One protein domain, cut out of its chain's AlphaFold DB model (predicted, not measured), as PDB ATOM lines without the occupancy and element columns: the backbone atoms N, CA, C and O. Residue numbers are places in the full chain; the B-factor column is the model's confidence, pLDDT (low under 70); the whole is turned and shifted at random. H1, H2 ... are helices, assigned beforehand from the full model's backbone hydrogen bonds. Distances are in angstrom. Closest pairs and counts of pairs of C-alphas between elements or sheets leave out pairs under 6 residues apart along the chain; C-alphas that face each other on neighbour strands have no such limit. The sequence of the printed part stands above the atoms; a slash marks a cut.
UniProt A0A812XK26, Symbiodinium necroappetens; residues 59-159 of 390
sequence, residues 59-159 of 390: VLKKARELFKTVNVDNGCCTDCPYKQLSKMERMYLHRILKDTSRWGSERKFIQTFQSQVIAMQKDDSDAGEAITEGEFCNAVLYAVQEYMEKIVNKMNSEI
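What this domain is: This is residues 59 to 159 of the 390 residues of a protein of Symbiodinium necroappetens (UniProt A0A812XK26). The first part of a long helix, H4, has H1 crossing it on one side and H3 on another, with H2 packed on H3; residues 151 to 159 of H4 stick out. The printed part has 101 residues, with four named helices in number order and no named strand, all helix. It is only just compact, close to loose, with radius of gyration of the C-alphas 15.1 A and spans of 54 by 27 by 26 A.

How they stand to each other: H1, residues 59 to 70, touches H4, residues 133 to 159, at residues 133 to 141 alone, a steep tilt of 53 degrees; closest C-alphas Ala 63 and Cys 137, 5.3 A. H2, residues 87 to 98, and H3, residues 107 to 119, form a hairpin, closest C-alphas Leu 97 and Gln 114, 6.2 A. H3 and H4 form another, closest C-alphas Phe 113 and Ala 143, 5.2 A. In the four helices every O i to N i+4 pair is within hydrogen-bond range.

Where its parts are: H1 begins at C-alpha 59, (184.377, 137.355, 192.134). H4, 39.2 A long from first to last C-alpha, ends at C-alpha 159, (166.210, 119.190, 180.321).

The domain as a whole: The printed part has no cut. Links H1 to H2 and H3 to H4 are long. Residues 73 to 82 and 123 to 128 have pLDDT under 70.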
ATOM      1  N   VAL A  59     184.043 137.028 193.529       94.06
ATOM      2  CA  VAL A  59     184.377 137.355 192.134       94.06
ATOM      3  C   VAL A  59     185.054 138.721 192.045       94.06
ATOM      4  O   VAL A  59     186.100 138.834 191.417       94.06
ATOM      5  N   LEU A  60     184.546 139.741 192.742       92.81
ATOM      6  CA  LEU A  60     185.175 141.064 192.796       92.81
ATOM      7  C   LEU A  60     186.576 141.031 193.392       92.81
ATOM      8  O   LEU A  60     187.469 141.724 192.908       92.81
ATOM      9  N   LYS A  61     186.799 140.215 194.426       93.81
ATOM     10  CA  LYS A  61     188.136 140.029 194.995       93.81
ATOM     11  C   LYS A  61     189.101 139.473 193.944       93.81
ATOM     12  O   LYS A  61     190.209 139.989 193.815       93.81
ATOM     13  N   LYS A  62     188.669 138.479 193.160       95.81
ATOM     14  CA  LYS A  62     189.455 137.919 192.049       95.81
ATOM     15  C   LYS A  62     189.634 138.896 190.891       95.81
ATOM     16  O   LYS A  62     190.733 138.989 190.357       95.81
ATOM     17  N   ALA A  63     188.616 139.686 190.567       94.25
ATOM     18  CA  ALA A  63     188.707 140.739 189.562       94.25
ATOM     19  C   ALA A  63     189.720 141.821 189.967       94.25
ATOM     20  O   ALA A  63     190.519 142.252 189.143       94.25
ATOM     21  N   ARG A  64     189.765 142.198 191.251       92.44
ATOM     22  CA  ARG A  64     190.764 143.133 191.786       92.44
ATOM     23  C   ARG A  64     192.180 142.551 191.768       92.44
ATOM     24  O   ARG A  64     193.129 143.267 191.465       92.44
ATOM     25  N   GLU A  65     192.348 141.271 192.103       93.25
ATOM     26  CA  GLU A  65     193.637 140.565 191.967       93.25
ATOM     27  C   GLU A  65     194.109 140.540 190.502       93.25
ATOM     28  O   GLU A  65     195.278 140.815 190.221       93.25
ATOM     29  N   LEU A  66     193.187 140.304 189.564       92.50
ATOM     30  CA  LEU A  66     193.465 140.361 188.132       92.50
ATOM     31  C   LEU A  66     193.840 141.779 187.687       92.50
ATOM     32  O   LEU A  66     194.843 141.949 187.003       92.50
ATOM     33  N   PHE A  67     193.097 142.799 188.125       91.69
ATOM     34  CA  PHE A  67     193.398 144.198 187.821       91.69
ATOM     35  C   PHE A  67     194.811 144.576 188.262       91.69
ATOM     36  O   PHE A  67     195.547 145.168 187.488       91.69
ATOM     37  N   LYS A  68     195.232 144.172 189.467       90.38
ATOM     38  CA  LYS A  68     196.607 144.393 189.956       90.38
ATOM     39  C   LYS A  68     197.671 143.658 189.142       90.38
ATOM     40  O   LYS A  68     198.810 144.092 189.117       90.38
ATOM     41  N   THR A  69     197.323 142.526 188.539       91.50
ATOM     42  CA  THR A  69     198.242 141.781 187.665       91.50
ATOM     43  C   THR A  69     198.400 142.472 186.313       91.50
ATOM     44  O   THR A  69     199.487 142.479 185.747       91.50
ATOM     45  N   VAL A  70     197.309 143.036 185.787       89.44
ATOM     46  CA  VAL A  70     197.301 143.754 184.505       89.44
ATOM     47  C   VAL A  70     197.897 145.155 184.647       89.44
ATOM     48  O   VAL A  70     198.552 145.629 183.724       89.44
ATOM     49  N   ASN A  71     197.679 145.796 185.795       87.56
ATOM     50  CA  ASN A  71     198.195 147.115 186.124       87.56
ATOM     51  C   ASN A  71     199.571 146.992 186.796       87.56
ATOM     52  O   ASN A  71     199.673 146.798 188.010       87.56
ATOM     53  N   VAL A  72     200.620 147.029 185.978       79.00
ATOM     54  CA  VAL A  72     202.019 146.929 186.414       79.00
ATOM     55  C   VAL A  72     202.499 148.289 186.930       79.00
ATOM     56  O   VAL A  72     203.278 148.355 187.889       79.00
ATOM     57  N   ASP A  73     201.974 149.373 186.357       69.62
ATOM     58  CA  ASP A  73     202.357 150.738 186.686       69.62
ATOM     59  C   ASP A  73     201.599 151.245 187.922       69.62
ATOM     60  O   ASP A  73     200.658 152.034 187.859       69.62
ATOM     61  N   ASN A  74     202.106 150.913 189.110       64.19
ATOM     62  CA  ASN A  74     201.673 151.551 190.367       64.19
ATOM     63  C   ASN A  74     202.102 153.039 190.481       64.19
ATOM     64  O   ASN A  74     202.090 153.606 191.572       64.19
ATOM     65  N   GLY A  75     202.550 153.655 189.382       55.41
ATOM     66  CA  GLY A  75     203.536 154.735 189.390       55.41
ATOM     67  C   GLY A  75     203.035 156.165 189.208       55.41
ATOM     68  O   GLY A  75     203.871 157.058 189.168       55.41
ATOM     69  N   CYS A  76     201.734 156.445 189.091       59.50
ATOM     70  CA  CYS A  76     201.334 157.835 188.828       59.50
ATOM     71  C   CYS A  76     201.449 158.733 190.079       59.50
ATOM     72  O   CYS A  76     201.946 159.851 189.971       59.50
ATOM     73  N   CYS A  77     201.038 158.261 191.266       60.34
ATOM     74  CA  CYS A  77     201.281 158.903 192.572       60.34
ATOM     75  C   CYS A  77     200.818 157.981 193.723       60.34
ATOM     76  O   CYS A  77     199.884 157.197 193.546       60.34
ATOM     77  N   THR A  78     201.429 158.094 194.910       59.62
ATOM     78  CA  THR A  78     201.088 157.303 196.117       59.62
ATOM     79  C   THR A  78     199.648 157.491 196.604       59.62
ATOM     80  O   THR A  78     199.107 156.573 197.214       59.62
ATOM     81  N   ASP A  79     199.010 158.617 196.264       57.12
ATOM     82  CA  ASP A  79     197.672 159.003 196.738       57.12
ATOM     83  C   ASP A  79     196.679 159.304 195.602       57.12
ATOM     84  O   ASP A  79     195.772 160.121 195.758       57.12
ATOM     85  N   CYS A  80     196.822 158.672 194.430       63.31
ATOM     86  CA  CYS A  80     195.826 158.856 193.375       63.31
ATOM     87  C   CYS A  80     194.511 158.132 193.747       63.31
ATOM     88  O   CYS A  80     194.511 156.904 193.890       63.31
ATOM     89  N   PRO A  81     193.372 158.848 193.874       60.06
ATOM     90  CA  PRO A  81     192.090 158.255 194.267       60.06
ATOM     91  C   PRO A  81     191.495 157.326 193.199       60.06
ATOM     92  O   PRO A  81     190.558 156.579 193.485       60.06
ATOM     93  N   TYR A  82     192.041 157.346 191.980       62.59
ATOM     94  CA  TYR A  82     191.557 156.560 190.854       62.59
ATOM     95  C   TYR A  82     192.709 155.768 190.242       62.59
ATOM     96  O   TYR A  82     193.424 156.251 189.367       62.59
ATOM     97  N   LYS A  83     192.883 154.518 190.690       75.12
ATOM     98  CA  LYS A  83     193.728 153.563 189.966       75.12
ATOM     99  C   LYS A  83     193.082 153.280 188.616       75.12
ATOM    100  O   LYS A  83     191.963 152.766 188.547       75.12
ATOM    101  N   GLN A  84     193.789 153.645 187.559       83.69
ATOM    102  CA  GLN A  84     193.353 153.498 186.180       83.69
ATOM    103  C   GLN A  84     194.359 152.635 185.424       83.69
ATOM    104  O   GLN A  84     195.545 152.633 185.752       83.69
ATOM    105  N   LEU A  85     193.876 151.894 184.431       84.56
ATOM    106  CA  LEU A  85     194.726 151.142 183.511       84.56
ATOM    107  C   LEU A  85     195.423 152.111 182.549       84.56
ATOM    108  O   LEU A  85     194.747 152.924 181.914       84.56
ATOM    109  N   SER A  86     196.742 152.007 182.385       83.06
ATOM    110  CA  SER A  86     197.501 152.833 181.436       83.06
ATOM    111  C   SER A  86     197.187 152.458 179.976       83.06
ATOM    112  O   SER A  86     196.664 151.378 179.688       83.06
ATOM    113  N   LYS A  87     197.497 153.336 179.006       84.12
ATOM    114  CA  LYS A  87     197.269 153.055 177.569       84.12
ATOM    115  C   LYS A  87     197.979 151.771 177.121       84.12
ATOM    116  O   LYS A  87     197.408 150.977 176.373       84.12
ATOM    117  N   MET A  88     199.203 151.558 177.605       82.38
ATOM    118  CA  MET A  88     199.996 150.367 177.295       82.38
ATOM    119  C   MET A  88     199.350 149.104 177.866       82.38
ATOM    120  O   MET A  88     199.196 148.116 177.152       82.38
ATOM    121  N   GLU A  89     198.899 149.146 179.118       86.75
ATOM    122  CA  GLU A  89     198.245 148.011 179.779       86.75
ATOM    123  C   GLU A  89     196.945 147.615 179.078       86.75
ATOM    124  O   GLU A  89     196.700 146.429 178.853       86.75
ATOM    125  N   ARG A  90     196.146 148.599 178.641       86.69
ATOM    126  CA  ARG A  90     194.939 148.349 177.833       86.69
ATOM    127  C   ARG A  90     195.275 147.654 176.515       86.69
ATOM    128  O   ARG A  90     194.582 146.718 176.122       86.69
ATOM    129  N   MET A  91     196.345 148.080 175.845       84.88
ATOM    130  CA  MET A  91     196.798 147.472 174.593       84.88
ATOM    131  C   MET A  91     197.257 146.020 174.797       84.88
ATOM    132  O   MET A  91     196.870 145.136 174.028       84.88
ATOM    133  N   TYR A  92     198.045 145.753 175.844       88.00
ATOM    134  CA  TYR A  92     198.476 144.395 176.185       88.00
ATOM    135  C   TYR A  92     197.300 143.498 176.555       88.00
ATOM    136  O   TYR A  92     197.218 142.371 176.065       88.00
ATOM    137  N   LEU A  93     196.368 144.010 177.359       90.19
ATOM    138  CA  LEU A  93     195.153 143.298 177.724       90.19
ATOM    139  C   LEU A  93     194.367 142.899 176.471       90.19
ATOM    140  O   LEU A  93     194.059 141.724 176.299       90.19
ATOM    141  N   HIS A  94     194.130 143.830 175.544       88.38
ATOM    142  CA  HIS A  94     193.453 143.524 174.279       88.38
ATOM    143  C   HIS A  94     194.171 142.469 173.451       88.38
ATOM    144  O   HIS A  94     193.523 141.581 172.900       88.38
ATOM    145  N   ARG A  95     195.502 142.528 173.373       89.69
ATOM    146  CA  ARG A  95     196.293 141.535 172.640       89.69
ATOM    147  C   ARG A  95     196.157 140.140 173.249       89.69
ATOM    148  O   ARG A  95     195.993 139.176 172.509       89.69
ATOM    149  N   ILE A  96     196.204 140.040 174.576       91.31
ATOM    150  CA  ILE A  96     196.072 138.772 175.305       91.31
ATOM    151  C   ILE A  96     194.650 138.208 175.180       91.31
ATOM    152  O   ILE A  96     194.480 137.004 174.998       91.31
ATOM    153  N   LEU A  97     193.630 139.067 175.257       91.00
ATOM    154  CA  LEU A  97     192.230 138.656 175.126       91.00
ATOM    155  C   LEU A  97     191.867 138.264 173.685       91.00
ATOM    156  O   LEU A  97     191.042 137.377 173.491       91.00
ATOM    157  N   LYS A  98     192.504 138.877 172.678       90.31
ATOM    158  CA  LYS A  98     192.293 138.556 171.258       90.31
ATOM    159  C   LYS A  98     192.810 137.168 170.875       90.31
ATOM    160  O   LYS A  98     192.296 136.576 169.929       90.31
ATOM    161  N   ASP A  99     193.813 136.652 171.579       90.44
ATOM    162  CA  ASP A  99     194.356 135.319 171.325       90.44
ATOM    163  C   ASP A  99     193.427 134.228 171.878       90.44
ATOM    164  O   ASP A  99     193.647 133.657 172.946       90.44
ATOM    165  N   THR A 100     192.349 133.951 171.143       82.31
ATOM    166  CA  THR A 100     191.320 132.966 171.505       82.31
ATOM    167  C   THR A 100     191.846 131.536 171.576       82.31
ATOM    168  O   THR A 100     191.231 130.714 172.250       82.31
ATOM    169  N   SER A 101     192.975 131.237 170.925       87.25
ATOM    170  CA  SER A 101     193.583 129.901 170.912       87.25
ATOM    171  C   SER A 101     194.105 129.481 172.288       87.25
ATOM    172  O   SER A 101     194.099 128.301 172.632       87.25
ATOM    173  N   ARG A 102     194.489 130.466 173.108       90.44
ATOM    174  CA  ARG A 102     194.975 130.267 174.475       90.44
ATOM    175  C   ARG A 102     193.869 129.870 175.453       90.44
ATOM    176  O   ARG A 102     194.160 129.321 176.514       90.44
ATOM    177  N   TRP A 103     192.619 130.170 175.116       87.38
ATOM    178  CA  TRP A 103     191.471 129.993 175.993       87.38
ATOM    179  C   TRP A 103     190.678 128.768 175.521       87.38
ATOM    180  O   TRP A 103     190.311 128.664 174.351       87.38
ATOM    181  N   GLY A 104     190.459 127.802 176.413       89.31
ATOM    182  CA  GLY A 104     189.817 126.532 176.082       89.31
ATOM    183  C   GLY A 104     188.302 126.647 176.186       89.31
ATOM    184  O   GLY A 104     187.625 127.164 175.294       89.31
ATOM    185  N   SER A 105     187.761 126.188 177.312       87.62
ATOM    186  CA  SER A 105     186.323 126.249 177.599       87.62
ATOM    187  C   SER A 105     185.839 127.674 177.926       87.62
ATOM    188  O   SER A 105     184.649 127.989 177.849       87.62
ATOM    189  N   GLU A 106     186.778 128.574 178.226       90.38
ATOM    190  CA  GLU A 106     186.536 129.922 178.741       90.38
ATOM    191  C   GLU A 106     186.376 130.967 177.624       90.38
ATOM    192  O   GLU A 106     186.133 132.140 177.908       90.38
ATOM    193  N   ARG A 107     186.470 130.571 176.344       92.06
ATOM    194  CA  ARG A 107     186.425 131.497 175.191       92.06
ATOM    195  C   ARG A 107     185.238 132.449 175.221       92.06
ATOM    196  O   ARG A 107     185.397 133.630 174.938       92.06
ATOM    197  N   LYS A 108     184.056 131.951 175.593       91.50
ATOM    198  CA  LYS A 108     182.829 132.760 175.648       91.50
ATOM    199  C   LYS A 108     182.918 133.860 176.703       91.50
ATOM    200  O   LYS A 108     182.530 134.988 176.432       91.50
ATOM    201  N   PHE A 109     183.459 133.538 177.878       94.25
ATOM    202  CA  PHE A 109     183.703 134.519 178.933       94.25
ATOM    203  C   PHE A 109     184.699 135.586 178.461       94.25
ATOM    204  O   PHE A 109     184.429 136.779 178.581       94.25
ATOM    205  N   ILE A 110     185.818 135.157 177.866       94.94
ATOM    206  CA  ILE A 110     186.872 136.051 177.368       94.94
ATOM    207  C   ILE A 110     186.343 136.989 176.280       94.94
ATOM    208  O   ILE A 110     186.634 138.179 176.325       94.94
ATOM    209  N   GLN A 111     185.523 136.488 175.354       93.31
ATOM    210  CA  GLN A 111     184.889 137.302 174.314       93.31
ATOM    211  C   GLN A 111     183.962 138.366 174.908       93.31
ATOM    212  O   GLN A 111     184.111 139.540 174.584       93.31
ATOM    213  N   THR A 112     183.054 137.990 175.816       94.56
ATOM    214  CA  THR A 112     182.160 138.954 176.476       94.56
ATOM    215  C   THR A 112     182.958 140.005 177.250       94.56
ATOM    216  O   THR A 112     182.672 141.200 177.157       94.56
ATOM    217  N   PHE A 113     183.989 139.582 177.985       94.81
ATOM    218  CA  PHE A 113     184.855 140.495 178.722       94.81
ATOM    219  C   PHE A 113     185.604 141.454 177.786       94.81
ATOM    220  O   PHE A 113     185.599 142.663 178.011       94.81
ATOM    221  N   GLN A 114     186.185 140.942 176.699       92.81
ATOM    222  CA  GLN A 114     186.851 141.751 175.682       92.81
ATOM    223  C   GLN A 114     185.895 142.778 175.070       92.81
ATOM    224  O   GLN A 114     186.251 143.949 174.968       92.81
ATOM    225  N   SER A 115     184.674 142.374 174.707       92.06
ATOM    226  CA  SER A 115     183.662 143.287 174.169       92.06
ATOM    227  C   SER A 115     183.334 144.419 175.140       92.06
ATOM    228  O   SER A 115     183.221 145.561 174.703       92.06
ATOM    229  N   GLN A 116     183.244 144.136 176.442       91.88
ATOM    230  CA  GLN A 116     183.027 145.166 177.462       91.88
ATOM    231  C   GLN A 116     184.208 146.137 177.565       91.88
ATOM    232  O   GLN A 116     184.011 147.347 177.592       91.88
ATOM    233  N   VAL A 117     185.444 145.627 177.546       89.69
ATOM    234  CA  VAL A 117     186.650 146.472 177.567       89.69
ATOM    235  C   VAL A 117     186.748 147.343 176.307       89.69
ATOM    236  O   VAL A 117     187.145 148.500 176.407       89.69
ATOM    237  N   ILE A 118     186.380 146.825 175.127       88.69
ATOM    238  CA  ILE A 118     186.327 147.605 173.877       88.69
ATOM    239  C   ILE A 118     185.229 148.672 173.955       88.69
ATOM    240  O   ILE A 118     185.466 149.814 173.573       88.69
ATOM    241  N   ALA A 119     184.042 148.319 174.457       88.50
ATOM    242  CA  ALA A 119     182.921 149.249 174.571       88.50
ATOM    243  C   ALA A 119     183.267 150.450 175.463       88.50
ATOM    244  O   ALA A 119     182.982 151.578 175.085       88.50
ATOM    245  N   MET A 120     183.969 150.220 176.578       84.25
ATOM    246  CA  MET A 120     184.449 151.284 177.473       84.25
ATOM    247  C   MET A 120     185.479 152.221 176.829       84.25
ATOM    248  O   MET A 120     185.731 153.296 177.350       84.25
ATOM    249  N   GLN A 121     186.105 151.818 175.722       81.06
ATOM    250  CA  GLN A 121     187.115 152.621 175.027       81.06
ATOM    251  C   GLN A 121     186.557 153.378 173.822       81.06
ATOM    252  O   GLN A 121     187.268 154.198 173.248       81.06
ATOM    253  N   LYS A 122     185.322 153.081 173.400       71.44
ATOM    254  CA  LYS A 122     184.766 153.550 172.125       71.44
ATOM    255  C   LYS A 122     184.386 155.037 172.133       71.44
ATOM    256  O   LYS A 122     184.272 155.617 171.057       71.44
ATOM    257  N   ASP A 123     184.226 155.640 173.310       65.75
ATOM    258  CA  ASP A 123     183.678 156.994 173.443       65.75
ATOM    259  C   ASP A 123     184.722 158.125 173.368       65.75
ATOM    260  O   ASP A 123     184.327 159.283 173.280       65.75
ATOM    261  N   ASP A 124     186.029 157.832 173.284       53.72
ATOM    262  CA  ASP A 124     187.073 158.869 173.238       53.72
ATOM    263  C   ASP A 124     188.164 158.622 172.179       53.72
ATOM    264  O   ASP A 124     188.536 157.485 171.889       53.72
ATOM    265  N   SER A 125     188.696 159.728 171.628       56.62
ATOM    266  CA  SER A 125     189.790 159.820 170.632       56.62
ATOM    267  C   SER A 125     190.942 158.833 170.874       56.62
ATOM    268  O   SER A 125     191.159 158.521 172.035       56.62
ATOM    269  N   ASP A 126     191.684 158.434 169.818       56.25
ATOM    270  CA  ASP A 126     192.962 157.666 169.636       56.25
ATOM    271  C   ASP A 126     193.723 156.983 170.817       56.25
ATOM    272  O   ASP A 126     194.639 156.173 170.622       56.25
ATOM    273  N   ALA A 127     193.410 157.295 172.067       54.50
ATOM    274  CA  ALA A 127     193.828 156.639 173.293       54.50
ATOM    275  C   ALA A 127     192.674 156.052 174.147       54.50
ATOM    276  O   ALA A 127     192.976 155.163 174.947       54.50
ATOM    277  N   GLY A 128     191.415 156.482 173.989       64.75
ATOM    278  CA  GLY A 128     190.259 156.092 174.816       64.75
ATOM    279  C   GLY A 128     190.333 156.567 176.279       64.75
ATOM    280  O   GLY A 128     191.427 156.820 176.802       64.75
ATOM    281  N   GLU A 129     189.182 156.651 176.959       71.00
ATOM    282  CA  GLU A 129     189.108 156.980 178.391       71.00
ATOM    283  C   GLU A 129     189.871 155.940 179.231       71.00
ATOM    284  O   GLU A 129     190.008 154.757 178.884       71.00
ATOM    285  N   ALA A 130     190.450 156.392 180.341       78.94
ATOM    286  CA  ALA A 130     191.210 155.530 181.222       78.94
ATOM    287  C   ALA A 130     190.274 154.651 182.062       78.94
ATOM    288  O   ALA A 130     189.589 155.133 182.957       78.94
ATOM    289  N   ILE A 131     190.293 153.341 181.797       87.25
ATOM    290  CA  ILE A 131     189.459 152.367 182.510       87.25
ATOM    291  C   ILE A 131     189.840 152.353 183.992       87.25
ATOM    292  O   ILE A 131     190.967 151.996 184.357       87.25
ATOM    293  N   THR A 132     188.891 152.709 184.852       89.25
ATOM    294  CA  THR A 132     189.058 152.664 186.308       89.25
ATOM    295  C   THR A 132     189.004 151.226 186.838       89.25
ATOM    296  O   THR A 132     188.398 150.338 186.233       89.25
ATOM    297  N   GLU A 133     189.579 150.978 188.022       90.00
ATOM    298  CA  GLU A 133     189.458 149.676 188.710       90.00
ATOM    299  C   GLU A 133     187.992 149.224 188.841       90.00
ATOM    300  O   GLU A 133     187.677 148.047 188.661       90.00
ATOM    301  N   GLY A 134     187.085 150.164 189.128       88.81
ATOM    302  CA  GLY A 134     185.660 149.881 189.279       88.81
ATOM    303  C   GLY A 134     185.011 149.400 187.983       88.81
ATOM    304  O   GLY A 134     184.276 148.413 187.999       88.81
ATOM    305  N   GLU A 135     185.298 150.058 186.862       90.44
ATOM    306  CA  GLU A 135     184.783 149.678 185.540       90.44
ATOM    307  C   GLU A 135     185.330 148.331 185.089       90.44
ATOM    308  O   GLU A 135     184.562 147.470 184.662       90.44
ATOM    309  N   PHE A 136     186.628 148.102 185.289       92.69
ATOM    310  CA  PHE A 136     187.247 146.812 185.007       92.69
ATOM    311  C   PHE A 136     186.599 145.682 185.817       92.69
ATOM    312  O   PHE A 136     186.223 144.647 185.266       92.69
ATOM    313  N   CYS A 137     186.427 145.873 187.127       93.31
ATOM    314  CA  CYS A 137     185.804 144.864 187.982       93.31
ATOM    315  C   CYS A 137     184.346 144.595 187.584       93.31
ATOM    316  O   CYS A 137     183.906 143.445 187.600       93.31
ATOM    317  N   ASN A 138     183.609 145.635 187.188       93.00
ATOM    318  CA  ASN A 138     182.246 145.492 186.683       93.00
ATOM    319  C   ASN A 138     182.202 144.742 185.344       93.00
ATOM    320  O   ASN A 138     181.320 143.906 185.164       93.00
ATOM    321  N   ALA A 139     183.155 144.978 184.435       94.25
ATOM    322  CA  ALA A 139     183.268 144.227 183.183       94.25
ATOM    323  C   ALA A 139     183.475 142.728 183.439       94.25
ATOM    324  O   ALA A 139     182.820 141.897 182.807       94.25
ATOM    325  N   VAL A 140     184.348 142.378 184.393       95.19
ATOM    326  CA  VAL A 140     184.573 140.980 184.797       95.19
ATOM    327  C   VAL A 140     183.295 140.376 185.373       95.19
ATOM    328  O   VAL A 140     182.895 139.294 184.951       95.19
ATOM    329  N   LEU A 141     182.633 141.068 186.307       94.06
ATOM    330  CA  LEU A 141     181.375 140.598 186.894       94.06
ATOM    331  C   LEU A 141     180.307 140.343 185.831       94.06
ATOM    332  O   LEU A 141     179.682 139.285 185.837       94.06
ATOM    333  N   TYR A 142     180.133 141.288 184.906       94.69
ATOM    334  CA  TYR A 142     179.177 141.166 183.815       94.69
ATOM    335  C   TYR A 142     179.476 139.936 182.947       94.69
ATOM    336  O   TYR A 142     178.586 139.133 182.675       94.69
ATOM    337  N   ALA A 143     180.742 139.738 182.571       95.31
ATOM    338  CA  ALA A 143     181.143 138.592 181.767       95.31
ATOM    339  C   ALA A 143     180.925 137.252 182.493       95.31
ATOM    340  O   ALA A 143     180.484 136.287 181.868       95.31
ATOM    341  N   VAL A 144     181.178 137.183 183.808       95.19
ATOM    342  CA  VAL A 144     180.890 135.981 184.615       95.19
ATOM    343  C   VAL A 144     179.390 135.705 184.653       95.19
ATOM    344  O   VAL A 144     178.973 134.565 184.455       95.19
ATOM    345  N   GLN A 145     178.577 136.734 184.889       94.38
ATOM    346  CA  GLN A 145     177.127 136.592 184.968       94.38
ATOM    347  C   GLN A 145     176.542 136.096 183.641       94.38
ATOM    348  O   GLN A 145     175.786 135.127 183.636       94.38
ATOM    349  N   GLU A 146     176.952 136.690 182.518       94.25
ATOM    350  CA  GLU A 146     176.492 136.278 181.188       94.25
ATOM    351  C   GLU A 146     176.938 134.845 180.846       94.25
ATOM    352  O   GLU A 146     176.186 134.067 180.252       94.25
ATOM    353  N   TYR A 147     178.154 134.463 181.247       94.25
ATOM    354  CA  TYR A 147     178.653 133.100 181.075       94.25
ATOM    355  C   TYR A 147     177.815 132.080 181.860       94.25
ATOM    356  O   TYR A 147     177.394 131.068 181.297       94.25
ATOM    357  N   MET A 148     177.516 132.369 183.129       93.44
ATOM    358  CA  MET A 148     176.685 131.506 183.975       93.44
ATOM    359  C   MET A 148     175.249 131.408 183.455       93.44
ATOM    360  O   MET A 148     174.697 130.311 183.377       93.44
ATOM    361  N   GLU A 149     174.658 132.526 183.030       94.62
ATOM    362  CA  GLU A 149     173.315 132.552 182.451       94.62
ATOM    363  C   GLU A 149     173.227 131.673 181.196       94.62
ATOM    364  O   GLU A 149     172.298 130.876 181.051       94.62
ATOM    365  N   LYS A 150     174.233 131.731 180.314       93.19
ATOM    366  CA  LYS A 150     174.305 130.871 179.124       93.19
ATOM    367  C   LYS A 150     174.372 129.383 179.476       93.19
ATOM    368  O   LYS A 150     173.724 128.584 178.800       93.19
ATOM    369  N   ILE A 151     175.120 129.004 180.515       93.69
ATOM    370  CA  ILE A 151     175.194 127.607 180.977       93.69
ATOM    371  C   ILE A 151     173.833 127.144 181.499       93.69
ATOM    372  O   ILE A 151     173.345 126.096 181.078       93.69
ATOM    373  N   VAL A 152     173.197 127.935 182.365       96.69
ATOM    374  CA  VAL A 152     171.888 127.601 182.946       96.69
ATOM    375  C   VAL A 152     170.816 127.506 181.861       96.69
ATOM    376  O   VAL A 152     170.032 126.560 181.854       96.69
ATOM    377  N   ASN A 153     170.815 128.428 180.896       96.50
ATOM    378  CA  ASN A 153     169.878 128.399 179.775       96.50
ATOM    379  C   ASN A 153     170.094 127.178 178.873       96.50
ATOM    380  O   ASN A 153     169.114 126.550 178.467       96.50
ATOM    381  N   LYS A 154     171.352 126.789 178.613       96.31
ATOM    382  CA  LYS A 154     171.660 125.552 177.884       96.31
ATOM    383  C   LYS A 154     171.141 124.331 178.647       96.31
ATOM    384  O   LYS A 154     170.405 123.536 178.072       96.31
ATOM    385  N   MET A 155     171.440 124.222 179.940       96.88
ATOM    386  CA  MET A 155     170.973 123.119 180.786       96.88
ATOM    387  C   MET A 155     169.440 123.027 180.811       96.88
ATOM    388  O   MET A 155     168.884 121.954 180.610       96.88
ATOM    389  N   ASN A 156     168.750 124.158 180.966       97.44
ATOM    390  CA  ASN A 156     167.288 124.226 180.911       97.44
ATOM    391  C   ASN A 156     166.744 123.764 179.549       97.44
ATOM    392  O   ASN A 156     165.736 123.063 179.484       97.44
ATOM    393  N   SER A 157     167.409 124.133 178.449       97.69
ATOM    394  CA  SER A 157     166.998 123.695 177.113       97.69
ATOM    395  C   SER A 157     167.171 122.189 176.901       97.69
ATOM    396  O   SER A 157     166.284 121.575 176.319       97.69
ATOM    397  N   GLU A 158     168.244 121.586 177.421       97.88
ATOM    398  CA  GLU A 158     168.469 120.135 177.337       97.88
ATOM    399  C   GLU A 158     167.472 119.359 178.206       97.88
ATOM    400  O   GLU A 158     166.828 118.437 177.718       97.88
ATOM    401  N   ILE A 159     167.225 119.802 179.444       98.00
ATOM    402  CA  ILE A 159     166.210 119.190 180.321       98.00
ATOM    403  C   ILE A 159     164.825 119.219 179.657       98.00
ATOM    404  O   ILE A 159     164.103 118.226 179.661       98.00
TER     405      ILE A 159